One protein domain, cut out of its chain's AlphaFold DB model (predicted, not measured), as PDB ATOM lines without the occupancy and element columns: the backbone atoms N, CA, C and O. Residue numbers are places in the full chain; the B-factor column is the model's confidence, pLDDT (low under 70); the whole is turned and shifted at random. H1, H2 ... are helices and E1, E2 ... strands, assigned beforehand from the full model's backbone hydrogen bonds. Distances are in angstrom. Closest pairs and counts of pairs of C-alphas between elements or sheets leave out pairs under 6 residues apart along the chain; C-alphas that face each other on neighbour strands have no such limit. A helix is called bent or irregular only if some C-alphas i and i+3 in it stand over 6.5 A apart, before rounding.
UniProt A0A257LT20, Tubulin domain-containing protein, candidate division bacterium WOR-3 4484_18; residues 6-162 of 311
ATOM      1  N   GLN A   6      55.645  13.770  76.158       88.69
ATOM      2  CA  GLN A   6      54.400  13.994  75.421       88.69
ATOM      3  C   GLN A   6      54.677  14.156  73.931       88.69
ATOM      4  O   GLN A   6      53.940  13.595  73.123       88.69
ATOM      5  N   HIS A   7      55.755  14.860  73.584       86.31
ATOM      6  CA  HIS A   7      56.186  14.988  72.197       86.31
ATOM      7  C   HIS A   7      56.549  13.621  71.597       86.31
ATOM      8  O   HIS A   7      56.002  13.241  70.562       86.31
ATOM      9  N   LEU A   8      57.373  12.823  72.287       86.06
ATOM     10  CA  LEU A   8      57.767  11.487  71.816       86.06
ATOM     11  C   LEU A   8      56.591  10.529  71.615       86.06
ATOM     12  O   LEU A   8      56.612   9.730  70.681       86.06
ATOM     13  N   ALA A   9      55.563  10.606  72.463       85.75
ATOM     14  CA  ALA A   9      54.392   9.733  72.373       85.75
ATOM     15  C   ALA A   9      53.559   9.950  71.095       85.75
ATOM     16  O   ALA A   9      52.761   9.087  70.727       85.75
ATOM     17  N   GLN A  10      53.722  11.093  70.423       84.81
ATOM     18  CA  GLN A  10      53.028  11.406  69.172       84.81
ATOM     19  C   GLN A  10      53.767  10.874  67.938       84.81
ATOM     20  O   GLN A  10      53.171  10.772  66.865       84.81
ATOM     21  N   ILE A  11      55.047  10.519  68.078       82.50
ATOM     22  CA  ILE A  11      55.880  10.073  66.965       82.50
ATOM     23  C   ILE A  11      55.561   8.613  66.645       82.50
ATOM     24  O   ILE A  11      55.656   7.726  67.493       82.50
ATOM     25  N   LYS A  12      55.219   8.360  65.381       74.31
ATOM     26  CA  LYS A  12      55.045   7.020  64.818       74.31
ATOM     27  C   LYS A  12      56.004   6.847  63.654       74.31
ATOM     28  O   LYS A  12      56.095   7.728  62.803       74.31
ATOM     29  N   ALA A  13      56.672   5.705  63.593       69.62
ATOM     30  CA  ALA A  13      57.517   5.352  62.463       69.62
ATOM     31  C   ALA A  13      57.068   3.994  61.917       69.62
ATOM     32  O   ALA A  13      57.557   2.942  62.314       69.62
ATOM     33  N   GLU A  14      56.072   4.028  61.036       61.84
ATOM     34  CA  GLU A  14      55.407   2.824  60.514       61.84
ATOM     35  C   GLU A  14      56.251   2.078  59.460       61.84
ATOM     36  O   GLU A  14      55.948   0.935  59.129       61.84
ATOM     37  N   SER A  15      57.325   2.701  58.959       60.09
ATOM     38  CA  SER A  15      58.096   2.231  57.794       60.09
ATOM     39  C   SER A  15      59.532   1.783  58.099       60.09
ATOM     40  O   SER A  15      60.294   1.548  57.163       60.09
ATOM     41  N   PHE A  16      59.936   1.696  59.369       62.91
ATOM     42  CA  PHE A  16      61.300   1.303  59.749       62.91
ATOM     43  C   PHE A  16      61.328  -0.122  60.303       62.91
ATOM     44  O   PHE A  16      60.457  -0.502  61.081       62.91
ATOM     45  N   ASN A  17      62.348  -0.898  59.915       62.69
ATOM     46  CA  ASN A  17      62.549  -2.266  60.415       62.69
ATOM     47  C   ASN A  17      62.740  -2.293  61.936       62.69
ATOM     48  O   ASN A  17      62.239  -3.191  62.605       62.69
ATOM     49  N   GLU A  18      63.434  -1.288  62.466       75.94
ATOM     50  CA  GLU A  18      63.610  -1.065  63.894       75.94
ATOM     51  C   GLU A  18      63.375   0.418  64.178       75.94
ATOM     52  O   GLU A  18      63.958   1.293  63.535       75.94
ATOM     53  N   PHE A  19      62.477   0.702  65.117       83.06
ATOM     54  CA  PHE A  19      62.174   2.053  65.564       83.06
ATOM     55  C   PHE A  19      62.227   2.103  67.082       83.06
ATOM     56  O   PHE A  19      61.566   1.320  67.765       83.06
ATOM     57  N   PHE A  20      62.978   3.072  67.594       83.94
ATOM     58  CA  PHE A  20      63.136   3.301  69.018       83.94
ATOM     59  C   PHE A  20      62.717   4.730  69.360       83.94
ATOM     60  O   PHE A  20      63.117   5.694  68.703       83.94
ATOM     61  N   SER A  21      61.919   4.861  70.416       88.38
ATOM     62  CA  SER A  21      61.522   6.138  71.001       88.38
ATOM     63  C   SER A  21      61.968   6.137  72.455       88.38
ATOM     64  O   SER A  21      61.448   5.373  73.262       88.38
ATOM     65  N   GLU A  22      62.966   6.962  72.763       90.88
ATOM     66  CA  GLU A  22      63.628   6.985  74.067       90.88
ATOM     67  C   GLU A  22      63.481   8.363  74.713       90.88
ATOM     68  O   GLU A  22      63.821   9.383  74.091       90.88
ATOM     69  N   VAL A  23      62.996   8.376  75.956       93.19
ATOM     70  CA  VAL A  23      62.941   9.579  76.789       93.19
ATOM     71  C   VAL A  23      64.277   9.704  77.508       93.19
ATOM     72  O   VAL A  23      64.624   8.856  78.318       93.19
ATOM     73  N   ILE A  24      65.009  10.780  77.248       94.12
ATOM     74  CA  ILE A  24      66.276  11.069  77.928       94.12
ATOM     75  C   ILE A  24      66.082  12.171  78.971       94.12
ATOM     76  O   ILE A  24      65.203  13.024  78.858       94.12
ATOM     77  N   GLY A  25      66.904  12.173  80.011       92.75
ATOM     78  CA  GLY A  25      66.885  13.177  81.066       92.75
ATOM     79  C   GLY A  25      65.673  13.084  81.979       92.75
ATOM     80  O   GLY A  25      65.354  14.071  82.639       92.75
ATOM     81  N   GLU A  26      64.979  11.945  82.038       92.88
ATOM     82  CA  GLU A  26      63.752  11.782  82.830       92.88
ATOM     83  C   GLU A  26      63.975  12.090  84.320       92.88
ATOM     84  O   GLU A  26      63.130  12.716  84.964       92.88
ATOM     85  N   SER A  27      65.145  11.735  84.852       92.06
ATOM     86  CA  SER A  27      65.553  12.037  86.229       92.06
ATOM     87  C   SER A  27      65.711  13.541  86.510       92.06
ATOM     88  O   SER A  27      65.599  13.958  87.663       92.06
ATOM     89  N   ILE A  28      65.920  14.360  85.474       93.44
ATOM     90  CA  ILE A  28      66.231  15.799  85.562       93.44
ATOM     91  C   ILE A  28      65.049  16.667  85.119       93.44
ATOM     92  O   ILE A  28      64.778  17.719  85.699       93.44
ATOM     93  N   THR A  29      64.350  16.264  84.058       93.19
ATOM     94  CA  THR A  29      63.245  17.021  83.453       93.19
ATOM     95  C   THR A  29      61.880  16.511  83.894       93.19
ATOM     96  O   THR A  29      60.871  17.178  83.655       93.19
ATOM     97  N   HIS A  30      61.820  15.323  84.504       91.94
ATOM     98  CA  HIS A  30      60.580  14.599  84.789       91.94
ATOM     99  C   HIS A  30      59.709  14.381  83.535       91.94
ATOM    100  O   HIS A  30      58.481  14.274  83.622       91.94
ATOM    101  N   GLY A  31      60.345  14.329  82.357       89.94
ATOM    102  CA  GLY A  31      59.693  14.158  81.059       89.94
ATOM    103  C   GLY A  31      58.956  15.402  80.552       89.94
ATOM    104  O   GLY A  31      58.032  15.256  79.755       89.94
ATOM    105  N   ARG A  32      59.304  16.601  81.047       90.50
ATOM    106  CA  ARG A  32      58.657  17.886  80.701       90.50
ATOM    107  C   ARG A  32      59.476  18.758  79.745       90.50
ATOM    108  O   ARG A  32      59.167  19.935  79.577       90.50
ATOM    109  N   GLY A  33      60.553  18.222  79.183       90.50
ATOM    110  CA  GLY A  33      61.498  19.017  78.413       90.50
ATOM    111  C   GLY A  33      62.484  19.813  79.279       90.50
ATOM    112  O   GLY A  33      62.345  19.955  80.496       90.50
ATOM    113  N   THR A  34      63.511  20.373  78.640       90.19
ATOM    114  CA  THR A  34      64.522  21.210  79.316       90.19
ATOM    115  C   THR A  34      64.023  22.615  79.665       90.19
ATOM    116  O   THR A  34      64.633  23.291  80.498       90.19
ATOM    117  N   GLY A  35      62.928  23.064  79.038       86.31
ATOM    118  CA  GLY A  35      62.422  24.435  79.145       86.31
ATOM    119  C   GLY A  35      63.342  25.476  78.497       86.31
ATOM    120  O   GLY A  35      63.370  26.615  78.945       86.31
ATOM    121  N   GLY A  36      64.149  25.081  77.505       84.88
ATOM    122  CA  GLY A  36      65.125  25.965  76.850       84.88
ATOM    123  C   GLY A  36      66.464  26.091  77.585       84.88
ATOM    124  O   GLY A  36      67.398  26.671  77.047       84.88
ATOM    125  N   ASN A  37      66.596  25.511  78.780       88.00
ATOM    126  CA  ASN A  37      67.832  25.575  79.553       88.00
ATOM    127  C   ASN A  37      68.892  24.607  78.991       88.00
ATOM    128  O   ASN A  37      68.754  23.388  79.117       88.00
ATOM    129  N   ILE A  38      69.949  25.170  78.403       91.38
ATOM    130  CA  ILE A  38      71.077  24.426  77.822       91.38
ATOM    131  C   ILE A  38      72.022  23.831  78.872       91.38
ATOM    132  O   ILE A  38      72.645  22.808  78.606       91.38
ATOM    133  N   ASP A  39      72.104  24.411  80.072       90.69
ATOM    134  CA  ASP A  39      73.047  23.987  81.120       90.69
ATOM    135  C   ASP A  39      72.713  22.584  81.645       90.69
ATOM    136  O   ASP A  39      73.570  21.868  82.164       90.69
ATOM    137  N   LYS A  40      71.459  22.151  81.460       93.19
ATOM    138  CA  LYS A  40      71.009  20.794  81.782       93.19
ATOM    139  C   LYS A  40      71.527  19.737  80.804       93.19
ATOM    140  O   LYS A  40      71.486  18.559  81.148       93.19
ATOM    141  N   ALA A  41      72.003  20.113  79.615       93.69
ATOM    142  CA  ALA A  41      72.357  19.164  78.560       93.69
ATOM    143  C   ALA A  41      73.447  18.179  78.997       93.69
ATOM    144  O   ALA A  41      73.277  16.979  78.806       93.69
ATOM    145  N   GLN A  42      74.510  18.660  79.656       94.69
ATOM    146  CA  GLN A  42      75.583  17.789  80.145       94.69
ATOM    147  C   GLN A  42      75.069  16.798  81.194       94.69
ATOM    148  O   GLN A  42      75.397  15.620  81.144       94.69
ATOM    149  N   GLN A  43      74.250  17.267  82.137       95.62
ATOM    150  CA  GLN A  43      73.704  16.418  83.197       95.62
ATOM    151  C   GLN A  43      72.796  15.327  82.621       95.62
ATOM    152  O   GLN A  43      72.908  14.175  83.023       95.62
ATOM    153  N   ILE A  44      71.941  15.695  81.659       96.06
ATOM    154  CA  ILE A  44      71.051  14.768  80.947       96.06
ATOM    155  C   ILE A  44      71.858  13.757  80.139       96.06
ATOM    156  O   ILE A  44      71.584  12.562  80.172       96.06
ATOM    157  N   PHE A  45      72.870  14.229  79.416       96.12
ATOM    158  CA  PHE A  45      73.722  13.346  78.645       96.12
ATOM    159  C   PHE A  45      74.437  12.342  79.548       96.12
ATOM    160  O   PHE A  45      74.375  11.155  79.269       96.12
ATOM    161  N   GLU A  46      75.061  12.776  80.646       96.06
ATOM    162  CA  GLU A  46      75.765  11.858  81.549       96.06
ATOM    163  C   GLU A  46      74.821  10.876  82.258       96.06
ATOM    164  O   GLU A  46      75.205   9.723  82.456       96.06
ATOM    165  N   SER A  47      73.587  11.279  82.605       95.62
ATOM    166  CA  SER A  47      72.618  10.357  83.215       95.62
ATOM    167  C   SER A  47      72.206   9.230  82.273       95.62
ATOM    168  O   SER A  47      72.080   8.089  82.713       95.62
ATOM    169  N   ASP A  48      72.034   9.539  80.986       95.88
ATOM    170  CA  ASP A  48      71.489   8.605  79.994       95.88
ATOM    171  C   ASP A  48      72.531   8.103  78.990       95.88
ATOM    172  O   ASP A  48      72.211   7.353  78.068       95.88
ATOM    173  N   LYS A  49      73.808   8.444  79.190       96.00
ATOM    174  CA  LYS A  49      74.937   7.998  78.366       96.00
ATOM    175  C   LYS A  49      74.975   6.482  78.161       96.00
ATOM    176  O   LYS A  49      75.229   6.080  77.027       96.00
ATOM    177  N   PRO A  50      74.724   5.621  79.174       94.94
ATOM    178  CA  PRO A  50      74.699   4.173  78.962       94.94
ATOM    179  C   PRO A  50      73.606   3.748  77.976       94.94
ATOM    180  O   PRO A  50      73.873   2.944  77.086       94.94
ATOM    181  N   THR A  51      72.411   4.330  78.097       93.50
ATOM    182  CA  THR A  51      71.268   4.080  77.211       93.50
ATOM    183  C   THR A  51      71.563   4.568  75.795       93.50
ATOM    184  O   THR A  51      71.427   3.818  74.835       93.50
ATOM    185  N   ILE A  52      72.064   5.799  75.647       94.31
ATOM    186  CA  ILE A  52      72.465   6.359  74.346       94.31
ATOM    187  C   ILE A  52      73.537   5.480  73.692       94.31
ATOM    188  O   ILE A  52      73.435   5.165  72.508       94.31
ATOM    189  N   ALA A  53      74.544   5.049  74.458       94.50
ATOM    190  CA  ALA A  53      75.619   4.197  73.964       94.50
ATOM    191  C   ALA A  53      75.104   2.849  73.443       94.50
ATOM    192  O   ALA A  53      75.644   2.362  72.458       94.50
ATOM    193  N   GLN A  54      74.076   2.263  74.066       92.81
ATOM    194  CA  GLN A  54      73.460   1.025  73.577       92.81
ATOM    195  C   GLN A  54      72.855   1.203  72.183       92.81
ATOM    196  O   GLN A  54      73.042   0.332  71.341       92.81
ATOM    197  N   TYR A  55      72.195   2.335  71.921       91.06
ATOM    198  CA  TYR A  55      71.562   2.605  70.627       91.06
ATOM    199  C   TYR A  55      72.543   2.887  69.493       91.06
ATOM    200  O   TYR A  55      72.221   2.628  68.338       91.06
ATOM    201  N   ILE A  56      73.711   3.454  69.804       92.31
ATOM    202  CA  ILE A  56      74.706   3.807  68.784       92.31
ATOM    203  C   ILE A  56      75.864   2.808  68.694       92.31
ATOM    204  O   ILE A  56      76.782   3.017  67.908       92.31
ATOM    205  N   ASN A  57      75.866   1.750  69.506       91.12
ATOM    206  CA  ASN A  57      76.877   0.703  69.403       91.12
ATOM    207  C   ASN A  57      76.793   0.003  68.043       91.12
ATOM    208  O   ASN A  57      75.712  -0.167  67.488       91.12
ATOM    209  N   ASP A  58      77.956  -0.404  67.533       87.25
ATOM    210  CA  ASP A  58      78.113  -1.173  66.291       87.25
ATOM    211  C   ASP A  58      77.579  -0.484  65.017       87.25
ATOM    212  O   ASP A  58      77.474  -1.110  63.962       87.25
ATOM    213  N   LEU A  59      77.283   0.821  65.078       90.12
ATOM    214  CA  LEU A  59      76.973   1.613  63.892       90.12
ATOM    215  C   LEU A  59      78.252   1.964  63.129       90.12
ATOM    216  O   LEU A  59      79.266   2.316  63.719       90.12
ATOM    217  N   HIS A  60      78.177   1.954  61.800       83.94
ATOM    218  CA  HIS A  60      79.227   2.518  60.941       83.94
ATOM    219  C   HIS A  60      78.982   4.002  60.635       83.94
ATOM    220  O   HIS A  60      79.918   4.786  60.511       83.94
ATOM    221  N   PHE A  61      77.706   4.383  60.535       86.88
ATOM    222  CA  PHE A  61      77.258   5.728  60.193       86.88
ATOM    223  C   PHE A  61      76.159   6.174  61.149       86.88
ATOM    224  O   PHE A  61      75.239   5.408  61.443       86.88
ATOM    225  N   LEU A  62      76.224   7.432  61.579       91.06
ATOM    226  CA  LEU A  62      75.222   8.065  62.424       91.06
ATOM    227  C   LEU A  62      74.782   9.399  61.815       91.06
ATOM    228  O   LEU A  62      75.584  10.313  61.635       91.06
ATOM    229  N   PHE A  63      73.484   9.531  61.551       91.25
ATOM    230  CA  PHE A  63      72.863  10.810  61.213       91.25
ATOM    231  C   PHE A  63      72.141  11.356  62.444       91.25
ATOM    232  O   PHE A  63      71.249  10.699  62.980       91.25
ATOM    233  N   ILE A  64      72.501  12.561  62.885       94.19
ATOM    234  CA  ILE A  64      71.831  13.242  64.000       94.19
ATOM    235  C   ILE A  64      71.046  14.422  63.447       94.19
ATOM    236  O   ILE A  64      71.637  15.377  62.951       94.19
ATOM    237  N   ILE A  65      69.721  14.372  63.560       93.75
ATOM    238  CA  ILE A  65      68.833  15.451  63.124       93.75
ATOM    239  C   ILE A  65      68.386  16.242  64.352       93.75
ATOM    240  O   ILE A  65      67.867  15.650  65.299       93.75
ATOM    241  N   ALA A  66      68.564  17.564  64.350       93.75
ATOM    242  CA  ALA A  66      68.132  18.400  65.469       93.75
ATOM    243  C   ALA A  66      67.668  19.796  65.032       93.75
ATOM    244  O   ALA A  66      68.366  20.508  64.313       93.75
ATOM    245  N   GLY A  67      66.508  20.217  65.541       93.69
ATOM    246  CA  GLY A  67      66.095  21.620  65.520       93.69
ATOM    247  C   GLY A  67      66.841  22.402  66.596       93.69
ATOM    248  O   GLY A  67      66.760  22.067  67.779       93.69
ATOM    249  N   LEU A  68      67.588  23.422  66.189       93.50
ATOM    250  CA  LEU A  68      68.404  24.246  67.068       93.50
ATOM    251  C   LEU A  68      67.562  25.273  67.840       93.50
ATOM    252  O   LEU A  68      66.416  25.566  67.508       93.50
ATOM    253  N   GLY A  69      68.153  25.841  68.892       89.25
ATOM    254  CA  GLY A  69      67.537  26.902  69.699       89.25
ATOM    255  C   GLY A  69      66.764  26.409  70.925       89.25
ATOM    256  O   GLY A  69      66.363  27.211  71.762       89.25
ATOM    257  N   GLY A  70      66.586  25.094  71.084       89.88
ATOM    258  CA  GLY A  70      66.041  24.480  72.300       89.88
ATOM    259  C   GLY A  70      67.117  23.834  73.176       89.88
ATOM    260  O   GLY A  70      68.160  23.411  72.683       89.88
ATOM    261  N   GLY A  71      66.846  23.664  74.473       89.38
ATOM    262  CA  GLY A  71      67.807  23.043  75.396       89.38
ATOM    263  C   GLY A  71      68.056  21.549  75.133       89.38
ATOM    264  O   GLY A  71      69.155  21.072  75.382       89.38
ATOM    265  N   THR A  72      67.086  20.811  74.572       92.81
ATOM    266  CA  THR A  72      67.301  19.403  74.168       92.81
ATOM    267  C   THR A  72      68.332  19.297  73.042       92.81
ATOM    268  O   THR A  72      69.164  18.396  73.051       92.81
ATOM    269  N   SER A  73      68.322  20.244  72.093       93.12
ATOM    270  CA  SER A  73      69.241  20.240  70.945       93.12
ATOM    271  C   SER A  73      70.714  20.331  71.357       93.12
ATOM    272  O   SER A  73      71.577  19.808  70.661       93.12
ATOM    273  N   ALA A  74      71.001  20.894  72.536       94.44
ATOM    274  CA  ALA A  74      72.349  20.964  73.094       94.44
ATOM    275  C   ALA A  74      72.932  19.593  73.494       94.44
ATOM    276  O   ALA A  74      74.133  19.491  73.720       94.44
ATOM    277  N   ILE A  75      72.117  18.532  73.534       95.75
ATOM    278  CA  ILE A  75      72.578  17.154  73.760       95.75
ATOM    279  C   ILE A  75      73.141  16.541  72.463       95.75
ATOM    280  O   ILE A  75      74.019  15.684  72.517       95.75
ATOM    281  N   ALA A  76      72.691  17.001  71.290       95.62
ATOM    282  CA  ALA A  76      73.107  16.476  69.988       95.62
ATOM    283  C   ALA A  76      74.640  16.451  69.769       95.62
ATOM    284  O   ALA A  76      75.149  15.391  69.397       95.62
ATOM    285  N   PRO A  77      75.410  17.530  70.043       95.50
ATOM    286  CA  PRO A  77      76.869  17.482  69.923       95.50
ATOM    287  C   PRO A  77      77.530  16.502  70.908       95.50
ATOM    288  O   PRO A  77      78.547  15.908  70.570       95.50
ATOM    289  N   LEU A  78      76.950  16.267  72.089       96.81
ATOM    290  CA  LEU A  78      77.484  15.296  73.057       96.81
ATOM    291  C   LEU A  78      77.323  13.852  72.551       96.81
ATOM    292  O   LEU A  78      78.210  13.016  72.723       96.81
ATOM    293  N   ILE A  79      76.211  13.565  71.863       96.56
ATOM    294  CA  ILE A  79      75.998  12.277  71.187       96.56
ATOM    295  C   ILE A  79      77.004  12.106  70.042       96.56
ATOM    296  O   ILE A  79      77.598  11.036  69.919       96.56
ATOM    297  N   ALA A  80      77.237  13.150  69.241       94.94
ATOM    298  CA  ALA A  80      78.237  13.118  68.174       94.94
ATOM    299  C   ALA A  80      79.660  12.895  68.716       94.94
ATOM    300  O   ALA A  80      80.424  12.113  68.156       94.94
ATOM    301  N   GLU A  81      80.009  13.525  69.839       95.19
ATOM    302  CA  GLU A  81      81.290  13.301  70.510       95.19
ATOM    303  C   GLU A  81      81.436  11.847  70.980       95.19
ATOM    304  O   GLU A  81      82.465  11.216  70.734       95.19
ATOM    305  N   LEU A  82      80.393  11.269  71.583       96.19
ATOM    306  CA  LEU A  82      80.387   9.853  71.955       96.19
ATOM    307  C   LEU A  82      80.549   8.935  70.740       96.19
ATOM    308  O   LEU A  82      81.331   7.986  70.803       96.19
ATOM    309  N   ALA A  83      79.842   9.217  69.648       94.81
ATOM    310  CA  ALA A  83      79.942   8.465  68.404       94.81
ATOM    311  C   ALA A  83      81.370   8.515  67.832       94.81
ATOM    312  O   ALA A  83      81.925   7.484  67.456       94.81
ATOM    313  N   LYS A  84      82.027   9.677  67.910       90.44
ATOM    314  CA  LYS A  84      83.432   9.842  67.523       90.44
ATOM    315  C   LYS A  84      84.383   8.969  68.346       90.44
ATOM    316  O   LYS A  84      85.301   8.382  67.783       90.44
ATOM    317  N   THR A  85      84.159   8.810  69.658       92.00
ATOM    318  CA  THR A  85      84.974   7.884  70.485       92.00
ATOM    319  C   THR A  85      84.834   6.414  70.083       92.00
ATOM    320  O   THR A  85      85.644   5.584  70.495       92.00
ATOM    321  N   LYS A  86      83.805   6.092  69.294       92.38
ATOM    322  CA  LYS A  86      83.490   4.756  68.789       92.38
ATOM    323  C   LYS A  86      83.859   4.580  67.310       92.38
ATOM    324  O   LYS A  86      83.506   3.554  66.747       92.38
ATOM    325  N   ASP A  87      84.558   5.550  66.713       88.12
ATOM    326  CA  ASP A  87      84.933   5.566  65.288       88.12
ATOM    327  C   ASP A  87      83.718   5.493  64.340       88.12
ATOM    328  O   ASP A  87      83.764   4.885  63.275       88.12
ATOM    329  N   ILE A  88      82.600   6.099  64.755       90.75
ATOM    330  CA  ILE A  88      81.361   6.149  63.973       90.75
ATOM    331  C   ILE A  88      81.341   7.442  63.168       90.75
ATOM    332  O   ILE A  88      81.363   8.535  63.748       90.75
ATOM    333  N   LEU A  89      81.214   7.325  61.845       85.62
ATOM    334  CA  LEU A  89      81.124   8.490  60.974       85.62
ATOM    335  C   LEU A  89      79.809   9.227  61.231       85.62
ATOM    336  O   LEU A  89      78.723   8.702  60.972       85.62
ATOM    337  N   THR A  90      79.905  10.458  61.732       88.62
ATOM    338  CA  THR A  90      78.747  11.208  62.227       88.62
ATOM    339  C   THR A  90      78.457  12.450  61.390       88.62
ATOM    340  O   THR A  90      79.255  13.388  61.337       88.62
ATOM    341  N   ILE A  91      77.265  12.498  60.794       87.12
ATOM    342  CA  ILE A  91      76.752  13.660  60.060       87.12
ATOM    343  C   ILE A  91      75.619  14.300  60.861       87.12
ATOM    344  O   ILE A  91      74.645  13.643  61.228       87.12
ATOM    345  N   MET A  92      75.718  15.603  61.108       88.50
ATOM    346  CA  MET A  92      74.671  16.371  61.775       88.50
ATOM    347  C   MET A  92      73.823  17.131  60.761       88.50
ATOM    348  O   MET A  92      74.350  17.866  59.934       88.50
ATOM    349  N   VAL A  93      72.506  16.972  60.842       89.75
ATOM    350  CA  VAL A  93      71.516  17.692  60.040       89.75
ATOM    351  C   VAL A  93      70.746  18.623  60.966       89.75
ATOM    352  O   VAL A  93      69.901  18.202  61.755       89.75
ATOM    353  N   LEU A  94      71.088  19.902  60.921       89.00
ATOM    354  CA  LEU A  94      70.638  20.898  61.882       89.00
ATOM    355  C   LEU A  94      69.634  21.845  61.242       89.00
ATOM    356  O   LEU A  94      69.827  22.256  60.107       89.00
ATOM    357  N   VAL A  95      68.589  22.226  61.974       91.06
ATOM    358  CA  VAL A  95      67.618  23.233  61.516       91.06
ATOM    359  C   VAL A  95      67.734  24.478  62.387       91.06
ATOM    360  O   VAL A  95      67.445  24.435  63.581       91.06
ATOM    361  N   TYR A  96      68.179  25.584  61.802       90.31
ATOM    362  CA  TYR A  96      68.344  26.877  62.451       90.31
ATOM    363  C   TYR A  96      66.987  27.591  62.606       90.31
ATOM    364  O   TYR A  96      66.209  27.619  61.643       90.31
ATOM    365  N   PRO A  97      66.681  28.170  63.785       91.69
ATOM    366  CA  PRO A  97      65.378  28.775  64.069       91.69
ATOM    367  C   PRO A  97      65.118  30.040  63.241       91.69
ATOM    368  O   PRO A  97      66.037  30.635  62.673       91.69
ATOM    369  N   PHE A  98      63.859  30.489  63.203       91.38
ATOM    370  CA  PHE A  98      63.517  31.752  62.545       91.38
ATOM    371  C   PHE A  98      64.109  32.953  63.271       91.38
ATOM    372  O   PHE A  98      64.261  32.956  64.497       91.38
ATOM    373  N   SER A  99      64.283  34.056  62.539       88.88
ATOM    374  CA  SER A  99      64.674  35.308  63.177       88.88
ATOM    375  C   SER A  99      63.660  35.847  64.189       88.88
ATOM    376  O   SER A  99      64.053  36.453  65.184       88.88
ATOM    377  N   MET A 100      62.369  35.585  63.967       89.62
ATOM    378  CA  MET A 100      61.272  36.055  64.820       89.62
ATOM    379  C   MET A 100      61.105  35.281  66.136       89.62
ATOM    380  O   MET A 100      60.358  35.721  67.005       89.62
ATOM    381  N   GLU A 101      61.786  34.145  66.311       88.75
ATOM    382  CA  GLU A 101      61.672  33.323  67.525       88.75
ATOM    383  C   GLU A 101      62.432  33.897  68.737       88.75
ATOM    384  O   GLU A 101      62.296  33.390  69.853       88.75
ATOM    385  N   GLY A 102      63.189  34.980  68.532       90.88
ATOM    386  CA  GLY A 102      63.861  35.748  69.576       90.88
ATOM    387  C   GLY A 102      65.359  35.460  69.704       90.88
ATOM    388  O   GLY A 102      65.849  34.383  69.365       90.88
ATOM    389  N   GLU A 103      66.088  36.444  70.235       90.31
ATOM    390  CA  GLU A 103      67.556  36.428  70.280       90.31
ATOM    391  C   GLU A 103      68.114  35.280  71.125       90.31
ATOM    392  O   GLU A 103      69.062  34.612  70.729       90.31
ATOM    393  N   HIS A 104      67.457  34.952  72.240       89.12
ATOM    394  CA  HIS A 104      67.891  33.857  73.105       89.12
ATOM    395  C   HIS A 104      67.950  32.503  72.373       89.12
ATOM    396  O   HIS A 104      68.896  31.737  72.551       89.12
ATOM    397  N   LYS A 105      66.968  32.211  71.507       91.19
ATOM    398  CA  LYS A 105      66.970  30.988  70.689       91.19
ATOM    399  C   LYS A 105      68.092  31.004  69.653       91.19
ATOM    400  O   LYS A 105      68.705  29.962  69.432       91.19
ATOM    401  N   LYS A 106      68.388  32.163  69.053       90.94
ATOM    402  CA  LYS A 106      69.522  32.319  68.130       90.94
ATOM    403  C   LYS A 106      70.847  32.058  68.830       90.94
ATOM    404  O   LYS A 106      71.611  31.232  68.353       90.94
ATOM    405  N   GLU A 107      71.080  32.672  69.987       90.38
ATOM    406  CA  GLU A 107      72.307  32.466  70.765       90.38
ATOM    407  C   GLU A 107      72.530  30.987  71.112       90.38
ATOM    408  O   GLU A 107      73.647  30.476  71.010       90.38
ATOM    409  N   ILE A 108      71.464  30.282  71.510       90.88
ATOM    410  CA  ILE A 108      71.517  28.835  71.746       90.88
ATOM    411  C   ILE A 108      71.866  28.103  70.450       90.88
ATOM    412  O   ILE A 108      72.758  27.255  70.452       90.88
ATOM    413  N   ALA A 109      71.186  28.423  69.348       91.62
ATOM    414  CA  ALA A 109      71.416  27.780  68.063       91.62
ATOM    415  C   ALA A 109      72.861  27.947  67.582       91.62
ATOM    416  O   ALA A 109      73.481  26.950  67.221       91.62
ATOM    417  N   THR A 110      73.429  29.152  67.664       90.38
ATOM    418  CA  THR A 110      74.829  29.420  67.310       90.38
ATOM    419  C   THR A 110      75.789  28.583  68.154       90.38
ATOM    420  O   THR A 110      76.642  27.886  67.610       90.38
ATOM    421  N   LYS A 111      75.615  28.559  69.484       90.31
ATOM    422  CA  LYS A 111      76.479  27.770  70.384       90.31
ATOM    423  C   LYS A 111      76.437  26.275  70.069       90.31
ATOM    424  O   LYS A 111      77.478  25.616  70.054       90.31
ATOM    425  N   VAL A 112      75.241  25.734  69.832       92.69
ATOM    426  CA  VAL A 112      75.060  24.311  69.515       92.69
ATOM    427  C   VAL A 112      75.603  23.989  68.124       92.69
ATOM    428  O   VAL A 112      76.250  22.955  67.966       92.69
ATOM    429  N   LEU A 113      75.410  24.866  67.137       88.19
ATOM    430  CA  LEU A 113      75.966  24.721  65.791       88.19
ATOM    431  C   LEU A 113      77.498  24.694  65.821       88.19
ATOM    432  O   LEU A 113      78.110  23.786  65.264       88.19
ATOM    433  N   GLU A 114      78.126  25.633  66.526       86.50
ATOM    434  CA  GLU A 114      79.580  25.662  66.681       86.50
ATOM    435  C   GLU A 114      80.113  24.401  67.368       86.50
ATOM    436  O   GLU A 114      81.114  23.831  66.932       86.50
ATOM    437  N   ALA A 115      79.456  23.952  68.443       89.94
ATOM    438  CA  ALA A 115      79.825  22.718  69.131       89.94
ATOM    439  C   ALA A 115      79.710  21.506  68.200       89.94
ATOM    440  O   ALA A 115      80.655  20.728  68.103       89.94
ATOM    441  N   SER A 116      78.602  21.406  67.464       88.75
ATOM    442  CA  SER A 116      78.327  20.352  66.484       88.75
ATOM    443  C   SER A 116      79.396  20.304  65.393       88.75
ATOM    444  O   SER A 116      79.982  19.256  65.137       88.75
ATOM    445  N   SER A 117      79.743  21.456  64.820       82.94
ATOM    446  CA  SER A 117      80.762  21.569  63.774       82.94
ATOM    447  C   SER A 117      82.171  21.196  64.243       82.94
ATOM    448  O   SER A 117      82.994  20.802  63.414       82.94
ATOM    449  N   ARG A 118      82.469  21.276  65.548       84.25
ATOM    450  CA  ARG A 118      83.751  20.813  66.114       84.25
ATOM    451  C   ARG A 118      83.821  19.295  66.281       84.25
ATOM    452  O   ARG A 118      84.907  18.726  66.164       84.25
ATOM    453  N   VAL A 119      82.699  18.648  66.590       88.00
ATOM    454  CA  VAL A 119      82.678  17.225  66.966       88.00
ATOM    455  C   VAL A 119      82.274  16.303  65.818       88.00
ATOM    456  O   VAL A 119      82.858  15.231  65.701       88.00
ATOM    457  N   ALA A 120      81.345  16.723  64.959       86.81
ATOM    458  CA  ALA A 120      80.839  15.923  63.849       86.81
ATOM    459  C   ALA A 120      81.813  15.881  62.665       86.81
ATOM    460  O   ALA A 120      82.537  16.851  62.408       86.81
ATOM    461  N   ASP A 121      81.773  14.789  61.905       82.56
ATOM    462  CA  ASP A 121      82.520  14.620  60.656       82.56
ATOM    463  C   ASP A 121      81.977  15.560  59.570       82.56
ATOM    464  O   ASP A 121      82.738  16.279  58.927       82.56
ATOM    465  N   GLY A 122      80.652  15.689  59.463       79.12
ATOM    466  CA  GLY A 122      79.996  16.652  58.576       79.12
ATOM    467  C   GLY A 122      78.791  17.329  59.225       79.12
ATOM    468  O   GLY A 122      78.110  16.730  60.054       79.12
ATOM    469  N   THR A 123      78.502  18.564  58.815       78.88
ATOM    470  CA  THR A 123      77.305  19.299  59.245       78.88
ATOM    471  C   THR A 123      76.562  19.823  58.018       78.88
ATOM    472  O   THR A 123      77.168  20.425  57.136       78.88
ATOM    473  N   ILE A 124      75.249  19.617  57.980       80.31
ATOM    474  CA  ILE A 124      74.312  20.188  57.012       80.31
ATOM    475  C   ILE A 124      73.358  21.076  57.806       80.31
ATOM    476  O   ILE A 124      72.775  20.617  58.787       80.31
ATOM    477  N   VAL A 125      73.201  22.336  57.402       81.19
ATOM    478  CA  VAL A 125      72.350  23.299  58.112       81.19
ATOM    479  C   VAL A 125      71.206  23.740  57.211       81.19
ATOM    480  O   VAL A 125      71.421  24.248  56.121       81.19
ATOM    481  N   PHE A 126      69.981  23.558  57.679       83.44
ATOM    482  CA  PHE A 126      68.767  24.109  57.096       83.44
ATOM    483  C   PHE A 126      68.362  25.349  57.883       83.44
ATOM    484  O   PHE A 126      68.507  25.374  59.100       83.44
ATOM    485  N   HIS A 127      67.813  26.363  57.223       84.12
ATOM    486  CA  HIS A 127      67.346  27.577  57.887       84.12
ATOM    487  C   HIS A 127      65.833  27.694  57.755       84.12
ATOM    488  O   HIS A 127      65.305  27.665  56.644       84.12
ATOM    489  N   ASN A 128      65.130  27.896  58.869       88.62
ATOM    490  CA  ASN A 128      63.690  28.149  58.823       88.62
ATOM    491  C   ASN A 128      63.347  29.415  58.020       88.62
ATOM    492  O   ASN A 128      62.283  29.478  57.417       88.62
ATOM    493  N   GLU A 129      64.259  30.389  57.923       85.75
ATOM    494  CA  GLU A 129      64.080  31.607  57.114       85.75
ATOM    495  C   GLU A 129      63.776  31.309  55.629       85.75
ATOM    496  O   GLU A 129      63.077  32.082  54.972       85.75
ATOM    497  N   THR A 130      64.187  30.136  55.122       77.19
ATOM    498  CA  THR A 130      63.776  29.606  53.805       77.19
ATOM    499  C   THR A 130      62.265  29.597  53.633       77.19
ATOM    500  O   THR A 130      61.751  29.934  52.570       77.19
ATOM    501  N   LEU A 131      61.533  29.247  54.689       82.88
ATOM    502  CA  LEU A 131      60.079  29.179  54.647       82.88
ATOM    503  C   LEU A 131      59.461  30.545  54.368       82.88
ATOM    504  O   LEU A 131      58.548  30.643  53.556       82.88
ATOM    505  N   ILE A 132      60.000  31.606  54.970       84.81
ATOM    506  CA  ILE A 132      59.534  32.975  54.722       84.81
ATOM    507  C   ILE A 132      59.943  33.419  53.321       84.81
ATOM    508  O   ILE A 132      59.153  34.025  52.609       84.81
ATOM    509  N   ARG A 133      61.165  33.098  52.894       78.12
ATOM    510  CA  ARG A 133      61.678  33.554  51.601       78.12
ATOM    511  C   ARG A 133      60.919  32.961  50.407       78.12
ATOM    512  O   ARG A 133      60.699  33.677  49.437       78.12
ATOM    513  N   TYR A 134      60.527  31.687  50.474       75.38
ATOM    514  CA  TYR A 134      59.975  30.958  49.317       75.38
ATOM    515  C   TYR A 134      58.535  30.480  49.487       75.38
ATOM    516  O   TYR A 134      57.863  30.196  48.498       75.38
ATOM    517  N   TYR A 135      58.052  30.377  50.722       84.38
ATOM    518  CA  TYR A 135      56.752  29.785  51.032       84.38
ATOM    519  C   TYR A 135      55.885  30.715  51.897       84.38
ATOM    520  O   TYR A 135      54.955  30.241  52.544       84.38
ATOM    521  N   ALA A 136      56.152  32.033  51.891       85.06
ATOM    522  CA  ALA A 136      55.424  33.024  52.697       85.06
ATOM    523  C   ALA A 136      53.904  33.008  52.480       85.06
ATOM    524  O   ALA A 136      53.152  33.171  53.438       85.06
ATOM    525  N   ASP A 137      53.453  32.795  51.242       89.19
ATOM    526  CA  ASP A 137      52.026  32.790  50.894       89.19
ATOM    527  C   ASP A 137      51.348  31.426  51.133       89.19
ATOM    528  O   ASP A 137      50.145  31.263  50.916       89.19
ATOM    529  N   MET A 138      52.110  30.419  51.566       90.81
ATOM    530  CA  MET A 138      51.619  29.070  51.810       90.81
ATOM    531  C   MET A 138      51.142  28.921  53.269       90.81
ATOM    532  O   MET A 138      51.737  29.505  54.175       90.81
ATOM    533  N   PRO A 139      50.098  28.112  53.552       93.25
ATOM    534  CA  PRO A 139      49.749  27.767  54.929       93.25
ATOM    535  C   PRO A 139      50.949  27.193  55.686       93.25
ATOM    536  O   PRO A 139      51.704  26.393  55.129       93.25
ATOM    537  N   ILE A 140      51.094  27.561  56.962       88.94
ATOM    538  CA  ILE A 140      52.278  27.236  57.767       88.94
ATOM    539  C   ILE A 140      52.594  25.735  57.773       88.94
ATOM    540  O   ILE A 140      53.747  25.363  57.568       88.94
ATOM    541  N   GLU A 141      51.588  24.860  57.914       90.50
ATOM    542  CA  GLU A 141      51.820  23.410  57.910       90.50
ATOM    543  C   GLU A 141      52.382  22.934  56.567       90.50
ATOM    544  O   GLU A 141      53.332  22.156  56.530       90.50
ATOM    545  N   ARG A 142      51.848  23.453  55.457       88.56
ATOM    546  CA  ARG A 142      52.303  23.112  54.105       88.56
ATOM    547  C   ARG A 142      53.714  23.619  53.828       88.56
ATOM    548  O   ARG A 142      54.482  22.911  53.188       88.56
ATOM    549  N   ALA A 143      54.068  24.799  54.333       88.38
ATOM    550  CA  ALA A 143      55.424  25.325  54.228       88.38
ATOM    551  C   ALA A 143      56.422  24.412  54.967       88.38
ATOM    552  O   ALA A 143      57.414  23.976  54.385       88.38
ATOM    553  N   PHE A 144      56.122  24.030  56.213       87.62
ATOM    554  CA  PHE A 144      56.954  23.084  56.966       87.62
ATOM    555  C   PHE A 144      57.021  21.693  56.325       87.62
ATOM    556  O   PHE A 144      58.076  21.064  56.372       87.62
ATOM    557  N   GLU A 145      55.943  21.212  55.695       87.88
ATOM    558  CA  GLU A 145      55.976  19.976  54.902       87.88
ATOM    559  C   GLU A 145      57.024  20.047  53.779       87.88
ATOM    560  O   GLU A 145      57.725  19.060  53.565       87.88
ATOM    561  N   GLN A 146      57.189  21.197  53.105       82.06
ATOM    562  CA  GLN A 146      58.215  21.361  52.064       82.06
ATOM    563  C   GLN A 146      59.631  21.261  52.638       82.06
ATOM    564  O   GLN A 146      60.456  20.512  52.116       82.06
ATOM    565  N   LEU A 147      59.909  21.959  53.743       82.69
ATOM    566  CA  LEU A 147      61.226  21.901  54.382       82.69
ATOM    567  C   LEU A 147      61.534  20.496  54.917       82.69
ATOM    568  O   LEU A 147      62.632  19.983  54.714       82.69
ATOM    569  N   ASN A 148      60.558  19.839  55.544       85.00
ATOM    570  CA  ASN A 148      60.713  18.469  56.026       85.00
ATOM    571  C   ASN A 148      60.951  17.483  54.877       85.00
ATOM    572  O   ASN A 148      61.789  16.593  55.012       85.00
ATOM    573  N   ALA A 149      60.260  17.652  53.746       82.06
ATOM    574  CA  ALA A 149      60.510  16.862  52.546       82.06
ATOM    575  C   ALA A 149      61.940  17.074  52.031       82.06
ATOM    576  O   ALA A 149      62.631  16.101  51.752       82.06
ATOM    577  N   GLN A 150      62.427  18.317  52.002       80.06
ATOM    578  CA  GLN A 150      63.799  18.629  51.597       80.06
ATOM    579  C   GLN A 150      64.850  18.006  52.536       80.06
ATOM    580  O   GLN A 150      65.854  17.460  52.067       80.06
ATOM    581  N   ILE A 151      64.622  18.050  53.853       84.19
ATOM    582  CA  ILE A 151      65.488  17.407  54.856       84.19
ATOM    583  C   ILE A 151      65.501  15.889  54.645       84.19
ATOM    584  O   ILE A 151      66.571  15.282  54.573       84.19
ATOM    585  N   PHE A 152      64.322  15.277  54.516       84.88
ATOM    586  CA  PHE A 152      64.186  13.841  54.286       84.88
ATOM    587  C   PHE A 152      64.907  13.411  53.008       84.88
ATOM    588  O   PHE A 152      65.716  12.484  53.034       84.88
ATOM    589  N   ASP A 153      64.675  14.126  51.912       77.69
ATOM    590  CA  ASP A 153      65.291  13.868  50.617       77.69
ATOM    591  C   ASP A 153      66.811  13.988  50.668       77.69
ATOM    592  O   ASP A 153      67.521  13.155  50.101       77.69
ATOM    593  N   THR A 154      67.322  14.988  51.384       79.44
ATOM    594  CA  THR A 154      68.758  15.175  51.603       79.44
ATOM    595  C   THR A 154      69.363  13.966  52.310       79.44
ATOM    596  O   THR A 154      70.342  13.391  51.831       79.44
ATOM    597  N   ILE A 155      68.745  13.525  53.404       83.75
ATOM    598  CA  ILE A 155      69.217  12.377  54.185       83.75
ATOM    599  C   ILE A 155      69.133  11.089  53.368       83.75
ATOM    600  O   ILE A 155      70.103  10.339  53.317       83.75
ATOM    601  N   GLN A 156      68.020  10.853  52.673       82.25
ATOM    602  CA  GLN A 156      67.872   9.688  51.802       82.25
ATOM    603  C   GLN A 156      68.930   9.659  50.704       82.25
ATOM    604  O   GLN A 156      69.502   8.613  50.413       82.25
ATOM    605  N   THR A 157      69.240  10.811  50.112       78.50
ATOM    606  CA  THR A 157      70.254  10.880  49.058       78.50
ATOM    607  C   THR A 157      71.659  10.608  49.622       78.50
ATOM    608  O   THR A 157      72.446   9.920  48.976       78.50
ATOM    609  N   MET A 158      71.957  11.049  50.850       79.81
ATOM    610  CA  MET A 158      73.206  10.715  51.552       79.81
ATOM    611  C   MET A 158      73.298   9.230  51.927       79.81
ATOM    612  O   MET A 158      74.353   8.619  51.774       79.81
ATOM    613  N   ILE A 159      72.193   8.623  52.362       82.00
ATOM    614  CA  ILE A 159      72.124   7.176  52.596       82.00
ATOM    615  C   ILE A 159      72.368   6.426  51.281       82.00
ATOM    616  O   ILE A 159      73.162   5.491  51.254       82.00
ATOM    617  N   ASN A 160      71.764   6.866  50.175       80.06
ATOM    618  CA  ASN A 160      71.968   6.260  48.856       80.06
ATOM    619  C   ASN A 160      73.416   6.389  48.367       80.06
ATOM    620  O   ASN A 160      73.929   5.450  47.770       80.06
ATOM    621  N   LEU A 161      74.097   7.506  48.644       79.31
ATOM    622  CA  LEU A 161      75.526   7.655  48.351       79.31
ATOM    623  C   LEU A 161      76.361   6.544  49.014       79.31
ATOM    624  O   LEU A 161      77.304   6.045  48.398       79.31
ATOM    625  N   ILE A 162      76.011   6.167  50.247       77.62
ATOM    626  CA  ILE A 162      76.702   5.132  51.029       77.62
ATOM    627  C   ILE A 162      76.269   3.723  50.584       77.62
ATOM    628  O   ILE A 162      77.103   2.827  50.479       77.62
TER     629      ILE A 162
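AT A GLANCE: This is residues 6 to 162 of the 311 residues of the protein "Tubulin domain-containing protein" of candidate division bacterium WOR-3 4484_18 (UniProt A0A257LT20). A small, three-stranded parallel sheet sits in the middle of three layers, with H4 and H5 side by side over one face and the long H7 over the other. H3, with the short H2 on it, packs on H4, while the stretch around H1 lies away from the core and residues 14 to 19 stick out. The printed part has 157 residues with seven named helices and three named strands, along the chain H1 H2 H3 E1 H4 E2 H5 E3 H6 H7; the sheet order is E1 E2 E3, all parallel, and the class is mostly helix. The whole is compact, with a radius of gyration of the C-alphas of 15.9 A, and rounded, with spans of 46 by 36 by 32 A.

IN THESE COORDINATES: Begin at C-alpha 6, at (54.400, 13.994, 75.421), where H1 runs over residues 6 to 10. Residues 11 to 25 hold no named element; then come H2, residues 26 to 29, and H3, residues 40 to 56, 21.7 A long. H3 has a kink of 69 degrees near residue 50 and is irregular, with C-alphas 47 and 50 standing 7.8 A apart. Next find E1, residues 61 to 67, 20.1 A long, starting at C-alpha 61 at (77.258, 5.728, 60.193). H4, residues 73 to 85, measures 20.0 A and is only just irregular, with C-alphas 74 and 77 at 6.53 A. E2, residues 89 to 96, measures 22.4 A; H5, residues 103 to 119, 24.7 A; and E3, residues 122 to 127, 16.7 A. H6 holds residues 129 to 135, and H7, residues 140 to 162, runs 33.6 A to C-alpha 162 at (76.702, 5.132, 51.029).

HOW THE PARTS SIT: Start at the sheet, where E2 is the inner strand. E1 and E2 are parallel at 13 degrees, with N 64 and O 91 at 2.9 A, within hydrogen-bond range. E2 and E3 are parallel at 15 degrees, with N 94 and O 124 at 2.8 A, also within range. E1, H4, E2 and E2, H5, E3 are strand-helix-strand units, each two parallel neighbour strands with a helix between, and both crossovers are right-handed. H4 is on the sheet at a height of 9.1 A, over E1 and E2. H5 is on the same face at 9.8 A, over E2 and only just over E3, on which 3 of its C-alphas fall. H7 is on the opposite face at 10.2 A, over E2, and its line and that of E2 stand at 15 degrees on the local plane, along the strands. H5 touches H4 with residues 112 to 119 alone, closest at the C-alphas of Pro 77 and Ser 116, 4.7 A, at a shallow tilt of 5 degrees, the same way. H3 touches H4, closest at the C-alphas of Ala 41 and Ile 75, 5.2 A, at a steep tilt of 47 degrees. With residues 40 to 47 alone H3 touches H2, the C-alphas of Ile 28 and Ile 44 being closest at 6.8 A. H6 touches H7, closest at the C-alphas of Tyr 135 and Ala 143, 5.6 A, only just about perpendicular at 72 degrees. H1 touches no helix. Every O i to N i+4 pair is within hydrogen-bond range in H5, H6 and H7; H3 has 11 of 13 and H4 7 of 9, H2 with 4 residues is too short for any O i to N i+4 pair, and H1 has 0 of 1, beside 2 of 2 O i to N i+3 pairs within range.

THE WHOLE: Look at the C-alphas of Pro 50 and Asp 137 for the two farthest apart, 46.1 A. The printed part has no cut, and the link from H1 to H2, 15 residues, is long. The mean pLDDT of the printed part is 87.8, and residues 13 to 17 are under 70.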